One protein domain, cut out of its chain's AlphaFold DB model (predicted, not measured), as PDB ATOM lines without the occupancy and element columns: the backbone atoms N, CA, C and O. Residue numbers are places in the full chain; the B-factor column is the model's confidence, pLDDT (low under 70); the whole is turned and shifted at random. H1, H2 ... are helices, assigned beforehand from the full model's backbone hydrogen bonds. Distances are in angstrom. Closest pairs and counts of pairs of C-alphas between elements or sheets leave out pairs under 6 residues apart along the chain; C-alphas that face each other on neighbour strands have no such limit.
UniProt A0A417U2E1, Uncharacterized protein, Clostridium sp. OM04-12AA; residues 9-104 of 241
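AT A GLANCE: This is residues 9 to 104 of the 241 residues of an uncharacterized protein of Clostridium sp. OM04-12AA (UniProt A0A417U2E1). Two helical hairpins pack together, with the longest helix, H4, in the middle: H3 runs beside it on one side, and the more splayed pair H1 and H2 packs on the other, H2 crossing H4. The printed part has 96 residues with four named helices, H1 H2 H3 H4 along the chain, and no named strand; the class is all helix. It is compact, with a radius of gyration of the C-alphas of 14.1 A, and spans 42 by 34 by 20 A.

HOW THE PARTS SIT: H4, residues 81 to 103, is the hub and touches three helices. H3, residues 55 to 73, touches it closest at the C-alphas of Ile 61 and Val 91, 6.5 A apart; they form a helical hairpin at a shallow tilt of 4 degrees, opposite ways. H2, residues 29 to 48, touches residues 88 to 96 of H4 alone, closest at the C-alphas of Met 39 and Lys 89, 5.6 A apart, at a steep tilt of 49 degrees, the same way. H1, residues 9 to 21, touches H4 with residues 13 to 17 alone; the C-alphas of Leu 13 and Ala 96 are closest, 7.2 A apart, and the tilt is steep, 42 degrees, opposite ways. H1 and H2 touch as a helical hairpin, closest at the C-alphas of Ser 19 and Ser 35, 5.6 A apart, at a tilt of 37 degrees, only just steep, opposite ways. H3 is apart from H1 and from H2. In H1, H2, H3 and H4 every O i to N i+4 pair is within hydrogen-bond range.

IN THESE COORDINATES: H4 is 33.3 A long, from C-alpha 81 at (-35.471, -1.076, 5.069) to C-alpha 103 at (-50.130, 14.269, -20.558). H2 measures 28.7 A, H3 26.5 A and H1 17.9 A; H1 begins at C-alpha 9, (-51.213, 16.464, -9.927).

THE WHOLE: The two C-alphas farthest apart, of His 75 and Thr 104, are 42.4 A apart. The printed part has no cut, and its three links are short. Mean pLDDT of the printed part is 89.3; no printed residue is under 70.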
ATOM      1  N   SER A   9     -52.329  17.344  -9.547       84.81
ATOM      2  CA  SER A   9     -51.213  16.464  -9.927       84.81
ATOM      3  C   SER A   9     -49.891  17.209 -10.139       84.81
ATOM      4  O   SER A   9     -48.831  16.670  -9.842       84.81
ATOM      5  N   SER A  10     -49.943  18.454 -10.620       85.69
ATOM      6  CA  SER A  10     -48.765  19.309 -10.793       85.69
ATOM      7  C   SER A  10     -48.211  19.777  -9.447       85.69
ATOM      8  O   SER A  10     -46.999  19.796  -9.271       85.69
ATOM      9  N   ILE A  11     -49.083  20.096  -8.485       88.06
ATOM     10  CA  ILE A  11     -48.678  20.455  -7.115       88.06
ATOM     11  C   ILE A  11     -48.048  19.244  -6.425       88.06
ATOM     12  O   ILE A  11     -46.964  19.359  -5.860       88.06
ATOM     13  N   LEU A  12     -48.693  18.077  -6.531       90.38
ATOM     14  CA  LEU A  12     -48.171  16.817  -6.003       90.38
ATOM     15  C   LEU A  12     -46.757  16.544  -6.540       90.38
ATOM     16  O   LEU A  12     -45.840  16.278  -5.770       90.38
ATOM     17  N   LEU A  13     -46.560  16.671  -7.856       89.50
ATOM     18  CA  LEU A  13     -45.244  16.501  -8.461       89.50
ATOM     19  C   LEU A  13     -44.246  17.554  -7.961       89.50
ATOM     20  O   LEU A  13     -43.123  17.197  -7.624       89.50
ATOM     21  N   ALA A  14     -44.635  18.830  -7.901       91.44
ATOM     22  CA  ALA A  14     -43.746  19.913  -7.486       91.44
ATOM     23  C   ALA A  14     -43.224  19.715  -6.057       91.44
ATOM     24  O   ALA A  14     -42.018  19.786  -5.837       91.44
ATOM     25  N   VAL A  15     -44.108  19.401  -5.105       92.25
ATOM     26  CA  VAL A  15     -43.719  19.134  -3.711       92.25
ATOM     27  C   VAL A  15     -42.824  17.899  -3.632       92.25
ATOM     28  O   VAL A  15     -41.824  17.904  -2.913       92.25
ATOM     29  N   TYR A  16     -43.133  16.855  -4.410       93.69
ATOM     30  CA  TYR A  16     -42.327  15.643  -4.386       93.69
ATOM     31  C   TYR A  16     -40.921  15.871  -4.951       93.69
ATOM     32  O   TYR A  16     -39.936  15.548  -4.289       93.69
ATOM     33  N   LEU A  17     -40.825  16.504  -6.124       91.31
ATOM     34  CA  LEU A  17     -39.559  16.887  -6.748       91.31
ATOM     35  C   LEU A  17     -38.740  17.802  -5.844       91.31
ATOM     36  O   LEU A  17     -37.545  17.582  -5.699       91.31
ATOM     37  N   PHE A  18     -39.375  18.787  -5.203       90.81
ATOM     38  CA  PHE A  18     -38.694  19.670  -4.263       90.81
ATOM     39  C   PHE A  18     -38.062  18.875  -3.116       90.81
ATOM     40  O   PHE A  18     -36.889  19.070  -2.821       90.81
ATOM     41  N   SER A  19     -38.801  17.928  -2.527       89.06
ATOM     42  CA  SER A  19     -38.280  17.084  -1.442       89.06
ATOM     43  C   SER A  19     -37.163  16.130  -1.884       89.06
ATOM     44  O   SER A  19     -36.277  15.829  -1.093       89.06
ATOM     45  N   MET A  20     -37.192  15.664  -3.138       88.19
ATOM     46  CA  MET A  20     -36.225  14.701  -3.682       88.19
ATOM     47  C   MET A  20     -34.961  15.362  -4.238       88.19
ATOM     48  O   MET A  20     -33.890  14.766  -4.197       88.19
ATOM     49  N   PHE A  21     -35.074  16.576  -4.779       86.06
ATOM     50  CA  PHE A  21     -33.941  17.354  -5.296       86.06
ATOM     51  C   PHE A  21     -33.288  18.227  -4.229       86.06
ATOM     52  O   PHE A  21     -32.283  18.884  -4.515       86.06
ATOM     53  N   LEU A  22     -33.853  18.236  -3.019       85.06
ATOM     54  CA  LEU A  22     -33.290  18.943  -1.889       85.06
ATOM     55  C   LEU A  22     -31.865  18.419  -1.624       85.06
ATOM     56  O   LEU A  22     -31.688  17.221  -1.386       85.06
ATOM     57  N   PRO A  23     -30.846  19.292  -1.661       80.19
ATOM     58  CA  PRO A  23     -29.476  18.894  -1.392       80.19
ATOM     59  C   PRO A  23     -29.330  18.264  -0.004       80.19
ATOM     60  O   PRO A  23     -29.978  18.698   0.949       80.19
ATOM     61  N   GLY A  24     -28.428  17.285   0.127       76.38
ATOM     62  CA  GLY A  24     -28.196  16.572   1.389       76.38
ATOM     63  C   GLY A  24     -27.870  17.499   2.566       76.38
ATOM     64  O   GLY A  24     -28.271  17.211   3.688       76.38
ATOM     65  N   TYR A  25     -27.243  18.648   2.296       77.69
ATOM     66  CA  TYR A  25     -26.985  19.701   3.282       77.69
ATOM     67  C   TYR A  25     -28.254  20.195   4.005       77.69
ATOM     68  O   TYR A  25     -28.210  20.497   5.192       77.69
ATOM     69  N   PHE A  26     -29.399  20.237   3.315       81.06
ATOM     70  CA  PHE A  26     -30.691  20.644   3.883       81.06
ATOM     71  C   PHE A  26     -31.562  19.450   4.314       81.06
ATOM     72  O   PHE A  26     -32.736  19.624   4.657       81.06
ATOM     73  N   SER A  27     -31.018  18.229   4.278       80.00
ATOM     74  CA  SER A  27     -31.740  17.031   4.700       80.00
ATOM     75  C   SER A  27     -32.068  17.119   6.187       80.00
ATOM     76  O   SER A  27     -31.198  17.306   7.033       80.00
ATOM     77  N   SER A  28     -33.349  16.970   6.511       87.06
ATOM     78  CA  SER A  28     -33.849  16.946   7.882       87.06
ATOM     79  C   SER A  28     -34.874  15.823   8.043       87.06
ATOM     80  O   SER A  28     -35.476  15.402   7.046       87.06
ATOM     81  N   PRO A  29     -35.144  15.354   9.276       87.06
ATOM     82  CA  PRO A  29     -36.184  14.355   9.526       87.06
ATOM     83  C   PRO A  29     -37.553  14.767   8.964       87.06
ATOM     84  O   PRO A  29     -38.287  13.937   8.430       87.06
ATOM     85  N   ILE A  30     -37.864  16.068   8.996       88.19
ATOM     86  CA  ILE A  30     -39.090  16.630   8.417       88.19
ATOM     87  C   ILE A  30     -39.116  16.409   6.899       88.19
ATOM     88  O   ILE A  30     -40.109  15.923   6.365       88.19
ATOM     89  N   MET A  31     -38.019  16.695   6.192       87.25
ATOM     90  CA  MET A  31     -37.938  16.489   4.739       87.25
ATOM     91  C   MET A  31     -37.982  15.003   4.356       87.25
ATOM     92  O   MET A  31     -38.577  14.626   3.339       87.25
ATOM     93  N   GLN A  32     -37.435  14.127   5.201       87.50
ATOM     94  CA  GLN A  32     -37.580  12.680   5.033       87.50
ATOM     95  C   GLN A  32     -39.038  12.232   5.193       87.50
ATOM     96  O   GLN A  32     -39.529  11.445   4.382       87.50
ATOM     97  N   MET A  33     -39.754  12.775   6.179       90.00
ATOM     98  CA  MET A  33     -41.179  12.508   6.372       90.00
ATOM     99  C   MET A  33     -42.013  13.022   5.192       90.00
ATOM    100  O   MET A  33     -42.840  12.277   4.666       90.00
ATOM    101  N   VAL A  34     -41.751  14.244   4.717       92.12
ATOM    102  CA  VAL A  34     -42.415  14.808   3.531       92.12
ATOM    103  C   VAL A  34     -42.194  13.907   2.316       92.12
ATOM    104  O   VAL A  34     -43.164  13.498   1.686       92.12
ATOM    105  N   SER A  35     -40.952  13.513   2.015       91.94
ATOM    106  CA  SER A  35     -40.674  12.631   0.868       91.94
ATOM    107  C   SER A  35     -41.338  11.249   0.992       91.94
ATOM    108  O   SER A  35     -41.801  10.709  -0.012       91.94
ATOM    109  N   ASN A  36     -41.459  10.689   2.205       93.38
ATOM    110  CA  ASN A  36     -42.211   9.448   2.451       93.38
ATOM    111  C   ASN A  36     -43.713   9.620   2.159       93.38
ATOM    112  O   ASN A  36     -44.300   8.807   1.446       93.38
ATOM    113  N   ILE A  37     -44.333  10.686   2.677       94.50
ATOM    114  CA  ILE A  37     -45.758  10.983   2.456       94.50
ATOM    115  C   ILE A  37     -46.029  11.205   0.966       94.50
ATOM    116  O   ILE A  37     -46.996  10.672   0.419       94.50
ATOM    117  N   MET A  38     -45.150  11.945   0.290       94.56
ATOM    118  CA  MET A  38     -45.277  12.213  -1.140       94.56
ATOM    119  C   MET A  38     -45.141  10.945  -1.984       94.56
ATOM    120  O   MET A  38     -45.908  10.782  -2.931       94.56
ATOM    121  N   MET A  39     -44.249  10.017  -1.622       95.25
ATOM    122  CA  MET A  39     -44.154   8.708  -2.275       95.25
ATOM    123  C   MET A  39     -45.488   7.951  -2.210       95.25
ATOM    124  O   MET A  39     -45.974   7.480  -3.238       95.25
ATOM    125  N   VAL A  40     -46.109   7.878  -1.026       95.44
ATOM    126  CA  VAL A  40     -47.413   7.218  -0.842       95.44
ATOM    127  C   VAL A  40     -48.501   7.933  -1.645       95.44
ATOM    128  O   VAL A  40     -49.258   7.290  -2.374       95.44
ATOM    129  N   GLY A  41     -48.551   9.267  -1.580       94.19
ATOM    130  CA  GLY A  41     -49.508  10.068  -2.346       94.19
ATOM    131  C   GLY A  41     -49.374   9.867  -3.859       94.19
ATOM    132  O   GLY A  41     -50.376   9.735  -4.562       94.19
ATOM    133  N   VAL A  42     -48.142   9.777  -4.365       95.25
ATOM    134  CA  VAL A  42     -47.852   9.481  -5.774       95.25
ATOM    135  C   VAL A  42     -48.236   8.054  -6.147       95.25
ATOM    136  O   VAL A  42     -48.817   7.859  -7.212       95.25
ATOM    137  N   ALA A  43     -47.980   7.067  -5.289       95.25
ATOM    138  CA  ALA A  43     -48.404   5.691  -5.531       95.25
ATOM    139  C   ALA A  43     -49.936   5.587  -5.654       95.25
ATOM    140  O   ALA A  43     -50.440   5.027  -6.631       95.25
ATOM    141  N   ILE A  44     -50.678   6.207  -4.727       95.19
ATOM    142  CA  ILE A  44     -52.150   6.282  -4.770       95.19
ATOM    143  C   ILE A  44     -52.612   6.995  -6.044       95.19
ATOM    144  O   ILE A  44     -53.514   6.516  -6.735       95.19
ATOM    145  N   TYR A  45     -51.977   8.117  -6.398       94.44
ATOM    146  CA  TYR A  45     -52.295   8.850  -7.619       94.44
ATOM    147  C   TYR A  45     -52.099   7.983  -8.870       94.44
ATOM    148  O   TYR A  45     -53.032   7.855  -9.664       94.44
ATOM    149  N   LEU A  46     -50.938   7.340  -9.022       95.25
ATOM    150  CA  LEU A  46     -50.619   6.467 -10.156       95.25
ATOM    151  C   LEU A  46     -51.589   5.284 -10.265       95.25
ATOM    152  O   LEU A  46     -52.003   4.933 -11.374       95.25
ATOM    153  N   PHE A  47     -52.004   4.719  -9.129       94.75
ATOM    154  CA  PHE A  47     -53.025   3.676  -9.084       94.75
ATOM    155  C   PHE A  47     -54.395   4.203  -9.536       94.75
ATOM    156  O   PHE A  47     -55.035   3.600 -10.399       94.75
ATOM    157  N   SER A  48     -54.813   5.372  -9.038       93.19
ATOM    158  CA  SER A  48     -56.103   5.993  -9.386       93.19
ATOM    159  C   SER A  48     -56.235   6.285 -10.885       93.19
ATOM    160  O   SER A  48     -57.307   6.123 -11.465       93.19
ATOM    161  N   VAL A  49     -55.125   6.649 -11.537       92.50
ATOM    162  CA  VAL A  49     -55.082   6.932 -12.980       92.50
ATOM    163  C   VAL A  49     -54.746   5.705 -13.835       92.50
ATOM    164  O   VAL A  49     -54.579   5.847 -15.049       92.50
ATOM    165  N   LYS A  50     -54.652   4.512 -13.225       92.75
ATOM    166  CA  LYS A  50     -54.328   3.231 -13.881       92.75
ATOM    167  C   LYS A  50     -53.077   3.327 -14.761       92.75
ATOM    168  O   LYS A  50     -53.090   2.964 -15.940       92.75
ATOM    169  N   TYR A  51     -52.006   3.873 -14.188       93.38
ATOM    170  CA  TYR A  51     -50.732   4.061 -14.873       93.38
ATOM    171  C   TYR A  51     -50.180   2.748 -15.454       93.38
ATOM    172  O   TYR A  51     -50.158   1.719 -14.782       93.38
ATOM    173  N   LYS A  52     -49.696   2.801 -16.703       92.44
ATOM    174  CA  LYS A  52     -48.999   1.697 -17.377       92.44
ATOM    175  C   LYS A  52     -47.557   2.119 -17.706       92.44
ATOM    176  O   LYS A  52     -47.394   3.019 -18.540       92.44
ATOM    177  N   PRO A  53     -46.534   1.502 -17.083       90.50
ATOM    178  CA  PRO A  53     -45.132   1.822 -17.343       90.50
ATOM    179  C   PRO A  53     -44.735   1.543 -18.798       90.50
ATOM    180  O   PRO A  53     -45.214   0.581 -19.402       90.50
ATOM    181  N   SER A  54     -43.844   2.357 -19.374       89.44
ATOM    182  CA  SER A  54     -43.207   2.004 -20.653       89.44
ATOM    183  C   SER A  54     -42.167   0.897 -20.485       89.44
ATOM    184  O   SER A  54     -41.710   0.617 -19.381       89.44
ATOM    185  N   ARG A  55     -41.719   0.315 -21.606       87.88
ATOM    186  CA  ARG A  55     -40.605  -0.650 -21.621       87.88
ATOM    187  C   ARG A  55     -39.349  -0.099 -20.943       87.88
ATOM    188  O   ARG A  55     -38.714  -0.817 -20.183       87.88
ATOM    189  N   PHE A  56     -39.027   1.173 -21.183       85.25
ATOM    190  CA  PHE A  56     -37.898   1.837 -20.537       85.25
ATOM    191  C   PHE A  56     -38.073   1.876 -19.016       85.25
ATOM    192  O   PHE A  56     -37.174   1.472 -18.288       85.25
ATOM    193  N   MET A  57     -39.255   2.263 -18.536       91.50
ATOM    194  CA  MET A  57     -39.533   2.320 -17.100       91.50
ATOM    195  C   MET A  57     -39.546   0.947 -16.435       91.50
ATOM    196  O   MET A  57     -39.086   0.820 -15.309       91.50
ATOM    197  N   ILE A  58     -40.017  -0.092 -17.131       91.31
ATOM    198  CA  ILE A  58     -39.917  -1.475 -16.646       91.31
ATOM    199  C   ILE A  58     -38.447  -1.850 -16.443       91.31
ATOM    200  O   ILE A  58     -38.097  -2.337 -15.373       91.31
ATOM    201  N   LEU A  59     -37.574  -1.560 -17.415       90.56
ATOM    202  CA  LEU A  59     -36.133  -1.800 -17.275       90.56
ATOM    203  C   LEU A  59     -35.533  -1.011 -16.105       90.56
ATOM    204  O   LEU A  59     -34.749  -1.564 -15.340       90.56
ATOM    205  N   THR A  60     -35.928   0.251 -15.924       88.19
ATOM    206  CA  THR A  60     -35.498   1.066 -14.780       88.19
ATOM    207  C   THR A  60     -35.942   0.455 -13.449       88.19
ATOM    208  O   THR A  60     -35.133   0.346 -12.532       88.19
ATOM    209  N   ILE A  61     -37.193   0.000 -13.341       93.00
ATOM    210  CA  ILE A  61     -37.711  -0.681 -12.145       93.00
ATOM    211  C   ILE A  61     -36.921  -1.966 -11.872       93.00
ATOM    212  O   ILE A  61     -36.505  -2.191 -10.737       93.00
ATOM    213  N   CYS A  62     -36.665  -2.780 -12.900       91.88
ATOM    214  CA  CYS A  62     -35.857  -3.993 -12.776       91.88
ATOM    215  C   CYS A  62     -34.426  -3.687 -12.323       91.88
ATOM    216  O   CYS A  62     -33.900  -4.405 -11.479       91.88
ATOM    217  N   TYR A  63     -33.814  -2.615 -12.830       91.06
ATOM    218  CA  TYR A  63     -32.488  -2.174 -12.403       91.06
ATOM    219  C   TYR A  63     -32.461  -1.806 -10.913       91.06
ATOM    220  O   TYR A  63     -31.610  -2.299 -10.177       91.06
ATOM    221  N   PHE A  64     -33.427  -1.014 -10.433       91.38
ATOM    222  CA  PHE A  64     -33.518  -0.684  -9.007       91.38
ATOM    223  C   PHE A  64     -33.815  -1.913  -8.137       91.38
ATOM    224  O   PHE A  64     -33.230  -2.057  -7.065       91.38
ATOM    225  N   ALA A  65     -34.672  -2.827  -8.600       91.19
ATOM    226  CA  ALA A  65     -34.932  -4.085  -7.904       91.19
ATOM    227  C   ALA A  65     -33.672  -4.962  -7.819       91.19
ATOM    228  O   ALA A  65     -33.385  -5.521  -6.763       91.19
ATOM    229  N   TYR A  66     -32.894  -5.028  -8.902       90.19
ATOM    230  CA  TYR A  66     -31.607  -5.716  -8.934       90.19
ATOM    231  C   TYR A  66     -30.612  -5.095  -7.948       90.19
ATOM    232  O   TYR A  66     -30.028  -5.829  -7.156       90.19
ATOM    233  N   LEU A  67     -30.476  -3.760  -7.922       87.75
ATOM    234  CA  LEU A  67     -29.612  -3.056  -6.964       87.75
ATOM    235  C   LEU A  67     -29.973  -3.372  -5.507       87.75
ATOM    236  O   LEU A  67     -29.089  -3.619  -4.686       87.75
ATOM    237  N   ILE A  68     -31.268  -3.399  -5.182       89.50
ATOM    238  CA  ILE A  68     -31.727  -3.798  -3.849       89.50
ATOM    239  C   ILE A  68     -31.320  -5.253  -3.586       89.50
ATOM    240  O   ILE A  68     -30.655  -5.526  -2.590       89.50
ATOM    241  N   ALA A  69     -31.651  -6.174  -4.494       88.62
ATOM    242  CA  ALA A  69     -31.389  -7.601  -4.321       88.62
ATOM    243  C   ALA A  69     -29.905  -7.906  -4.078       88.62
ATOM    244  O   ALA A  69     -29.581  -8.582  -3.104       88.62
ATOM    245  N   ILE A  70     -28.995  -7.365  -4.898       87.56
ATOM    246  CA  ILE A  70     -27.554  -7.588  -4.707       87.56
ATOM    247  C   ILE A  70     -27.072  -7.032  -3.366       87.56
ATOM    248  O   ILE A  70     -26.274  -7.675  -2.693       87.56
ATOM    249  N   THR A  71     -27.592  -5.882  -2.927       86.19
ATOM    250  CA  THR A  71     -27.162  -5.269  -1.664       86.19
ATOM    251  C   THR A  71     -27.517  -6.159  -0.469       86.19
ATOM    252  O   THR A  71     -26.699  -6.312   0.439       86.19
ATOM    253  N   PHE A  72     -28.686  -6.810  -0.507       87.50
ATOM    254  CA  PHE A  72     -29.097  -7.798   0.494       87.50
ATOM    255  C   PHE A  72     -28.327  -9.121   0.381       87.50
ATOM    256  O   PHE A  72     -27.897  -9.652   1.400       87.50
ATOM    257  N   ILE A  73     -28.092  -9.633  -0.832       88.12
ATOM    258  CA  ILE A  73     -27.345 -10.888  -1.051       88.12
ATOM    259  C   ILE A  73     -25.916 -10.786  -0.499       88.12
ATOM    260  O   ILE A  73     -25.437 -11.700   0.173       88.12
ATOM    261  N   TYR A  74     -25.244  -9.655  -0.725       87.38
ATOM    262  CA  TYR A  74     -23.877  -9.431  -0.250       87.38
ATOM    263  C   TYR A  74     -23.791  -8.959   1.213       87.38
ATOM    264  O   TYR A  74     -22.707  -8.587   1.654       87.38
ATOM    265  N   HIS A  75     -24.898  -8.986   1.970       77.88
ATOM    266  CA  HIS A  75     -24.950  -8.633   3.397       77.88
ATOM    267  C   HIS A  75     -24.255  -7.299   3.717       77.88
ATOM    268  O   HIS A  75     -23.556  -7.152   4.722       77.88
ATOM    269  N   ASN A  76     -24.421  -6.311   2.832       76.75
ATOM    270  CA  ASN A  76     -23.846  -4.994   3.056       76.75
ATOM    271  C   ASN A  76     -24.487  -4.374   4.310       76.75
ATOM    272  O   ASN A  76     -25.683  -4.531   4.539       76.75
ATOM    273  N   LYS A  77     -23.728  -3.613   5.104       73.94
ATOM    274  CA  LYS A  77     -24.257  -2.887   6.275       73.94
ATOM    275  C   LYS A  77     -25.398  -1.928   5.912       73.94
ATOM    276  O   LYS A  77     -26.211  -1.603   6.766       73.94
ATOM    277  N   ALA A  78     -25.460  -1.499   4.651       73.88
ATOM    278  CA  ALA A  78     -26.533  -0.677   4.096       73.88
ATOM    279  C   ALA A  78     -27.782  -1.472   3.649       73.88
ATOM    280  O   ALA A  78     -28.710  -0.882   3.102       73.88
ATOM    281  N   ALA A  79     -27.809  -2.799   3.816       79.94
ATOM    282  CA  ALA A  79     -28.936  -3.655   3.446       79.94
ATOM    283  C   ALA A  79     -30.052  -3.590   4.500       79.94
ATOM    284  O   ALA A  79     -30.280  -4.529   5.263       79.94
ATOM    285  N   ASP A  80     -30.742  -2.455   4.552       86.56
ATOM    286  CA  ASP A  80     -31.831  -2.206   5.486       86.56
ATOM    287  C   ASP A  80     -33.120  -1.750   4.780       86.56
ATOM    288  O   ASP A  80     -33.203  -1.585   3.558       86.56
ATOM    289  N   VAL A  81     -34.176  -1.554   5.573       85.06
ATOM    290  CA  VAL A  81     -35.471  -1.076   5.069       85.06
ATOM    291  C   VAL A  81     -35.358   0.348   4.506       85.06
ATOM    292  O   VAL A  81     -36.084   0.702   3.571       85.06
ATOM    293  N   HIS A  82     -34.429   1.164   5.016       85.31
ATOM    294  CA  HIS A  82     -34.217   2.528   4.535       85.31
ATOM    295  C   HIS A  82     -33.703   2.556   3.091       85.31
ATOM    296  O   HIS A  82     -34.155   3.402   2.307       85.31
ATOM    297  N   LEU A  83     -32.846   1.609   2.698       87.12
ATOM    298  CA  LEU A  83     -32.404   1.435   1.314       87.12
ATOM    299  C   LEU A  83     -33.582   1.136   0.379       87.12
ATOM    300  O   LEU A  83     -33.705   1.755  -0.683       87.12
ATOM    301  N   ILE A  84     -34.466   0.215   0.773       89.00
ATOM    302  CA  ILE A  84     -35.643  -0.166  -0.026       89.00
ATOM    303  C   ILE A  84     -36.543   1.054  -0.238       89.00
ATOM    304  O   ILE A  84     -36.892   1.384  -1.374       89.00
ATOM    305  N   ILE A  85     -36.874   1.761   0.846       89.25
ATOM    306  CA  ILE A  85     -37.733   2.950   0.800       89.25
ATOM    307  C   ILE A  85     -37.113   4.031  -0.092       89.25
ATOM    308  O   ILE A  85     -37.807   4.620  -0.921       89.25
ATOM    309  N   SER A  86     -35.809   4.279   0.031       88.62
ATOM    310  CA  SER A  86     -35.122   5.320  -0.744       88.62
ATOM    311  C   SER A  86     -35.143   5.035  -2.248       88.62
ATOM    312  O   SER A  86     -35.433   5.932  -3.040       88.62
ATOM    313  N   ASN A  87     -34.929   3.781  -2.652       91.06
ATOM    314  CA  ASN A  87     -35.012   3.383  -4.060       91.06
ATOM    315  C   ASN A  87     -36.456   3.428  -4.589       91.06
ATOM    316  O   ASN A  87     -36.692   3.910  -5.700       91.06
ATOM    317  N   LEU A  88     -37.442   3.009  -3.786       92.62
ATOM    318  CA  LEU A  88     -38.858   3.113  -4.155       92.62
ATOM    319  C   LEU A  88     -39.293   4.562  -4.384       92.62
ATOM    320  O   LEU A  88     -40.030   4.826  -5.337       92.62
ATOM    321  N   LYS A  89     -38.803   5.513  -3.576       93.56
ATOM    322  CA  LYS A  89     -39.087   6.939  -3.794       93.56
ATOM    323  C   LYS A  89     -38.689   7.378  -5.200       93.56
ATOM    324  O   LYS A  89     -39.499   7.979  -5.911       93.56
ATOM    325  N   ILE A  90     -37.470   7.033  -5.617       92.31
ATOM    326  CA  ILE A  90     -36.948   7.368  -6.945       92.31
ATOM    327  C   ILE A  90     -37.817   6.726  -8.029       92.31
ATOM    328  O   ILE A  90     -38.247   7.416  -8.951       92.31
ATOM    329  N   VAL A  91     -38.150   5.440  -7.892       94.50
ATOM    330  CA  VAL A  91     -38.998   4.722  -8.857       94.50
ATOM    331  C   VAL A  91     -40.368   5.390  -9.014       94.50
ATOM    332  O   VAL A  91     -40.778   5.699 -10.137       94.50
ATOM    333  N   PHE A  92     -41.069   5.671  -7.912       95.44
ATOM    334  CA  PHE A  92     -42.380   6.324  -7.963       95.44
ATOM    335  C   PHE A  92     -42.299   7.746  -8.522       95.44
ATOM    336  O   PHE A  92     -43.180   8.156  -9.282       95.44
ATOM    337  N   MET A  93     -41.230   8.484  -8.207       94.44
ATOM    338  CA  MET A  93     -40.972   9.807  -8.777       94.44
ATOM    339  C   MET A  93     -40.812   9.724 -10.300       94.44
ATOM    340  O   MET A  93     -41.480  10.459 -11.025       94.44
ATOM    341  N   LEU A  94     -39.989   8.798 -10.797       93.94
ATOM    342  CA  LEU A  94     -39.775   8.597 -12.232       93.94
ATOM    343  C   LEU A  94     -41.061   8.172 -12.953       93.94
ATOM    344  O   LEU A  94     -41.355   8.696 -14.028       93.94
ATOM    345  N   CYS A  95     -41.875   7.303 -12.347       94.31
ATOM    346  CA  CYS A  95     -43.180   6.916 -12.890       94.31
ATOM    347  C   CYS A  95     -44.139   8.111 -12.996       94.31
ATOM    348  O   CYS A  95     -44.826   8.272 -14.007       94.31
ATOM    349  N   ALA A  96     -44.176   8.973 -11.974       93.88
ATOM    350  CA  ALA A  96     -44.991  10.185 -11.990       93.88
ATOM    351  C   ALA A  96     -44.534  11.176 -13.064       93.88
ATOM    352  O   ALA A  96     -45.371  11.711 -13.794       93.88
ATOM    353  N   ILE A  97     -43.218  11.378 -13.197       92.50
ATOM    354  CA  ILE A  97     -42.632  12.215 -14.249       92.50
ATOM    355  C   ILE A  97     -42.997  11.657 -15.626       92.50
ATOM    356  O   ILE A  97     -43.504  12.405 -16.455       92.50
ATOM    357  N   GLU A  98     -42.807  10.358 -15.876       93.31
ATOM    358  CA  GLU A  98     -43.147   9.752 -17.167       93.31
ATOM    359  C   GLU A  98     -44.633   9.932 -17.500       93.31
ATOM    360  O   GLU A  98     -44.984  10.330 -18.616       93.31
ATOM    361  N   TYR A  99     -45.515   9.654 -16.539       92.06
ATOM    362  CA  TYR A  99     -46.951   9.806 -16.736       92.06
ATOM    363  C   TYR A  99     -47.332  11.252 -17.082       92.06
ATOM    364  O   TYR A  99     -48.086  11.492 -18.031       92.06
ATOM    365  N   LEU A 100     -46.793  12.222 -16.338       90.38
ATOM    366  CA  LEU A 100     -47.112  13.635 -16.516       90.38
ATOM    367  C   LEU A 100     -46.446  14.240 -17.755       90.38
ATOM    368  O   LEU A 100     -47.072  15.071 -18.412       90.38
ATOM    369  N   LEU A 101     -45.263  13.774 -18.160       89.56
ATOM    370  CA  LEU A 101     -44.643  14.163 -19.431       89.56
ATOM    371  C   LEU A 101     -45.507  13.763 -20.634       89.56
ATOM    372  O   LEU A 101     -45.629  14.539 -21.577       89.56
ATOM    373  N   LYS A 102     -46.176  12.603 -20.591       88.56
ATOM    374  CA  LYS A 102     -47.079  12.159 -21.672       88.56
ATOM    375  C   LYS A 102     -48.389  12.951 -21.752       88.56
ATOM    376  O   LYS A 102     -49.052  12.923 -22.784       88.56
ATOM    377  N   ARG A 103     -48.809  13.609 -20.666       87.38
ATOM    378  CA  ARG A 103     -50.130  14.269 -20.558       87.38
ATOM    379  C   ARG A 103     -50.055  15.790 -20.543       87.38
ATOM    380  O   ARG A 103     -50.912  16.458 -21.110       87.38
ATOM    381  N   THR A 104     -49.067  16.331 -19.849       87.44
ATOM    382  CA  THR A 104     -48.852  17.763 -19.634       87.44
ATOM    383  C   THR A 104     -47.352  18.077 -19.700       87.44
ATOM    384  O   THR A 104     -46.777  18.479 -18.681       87.44
TER     385      THR A 104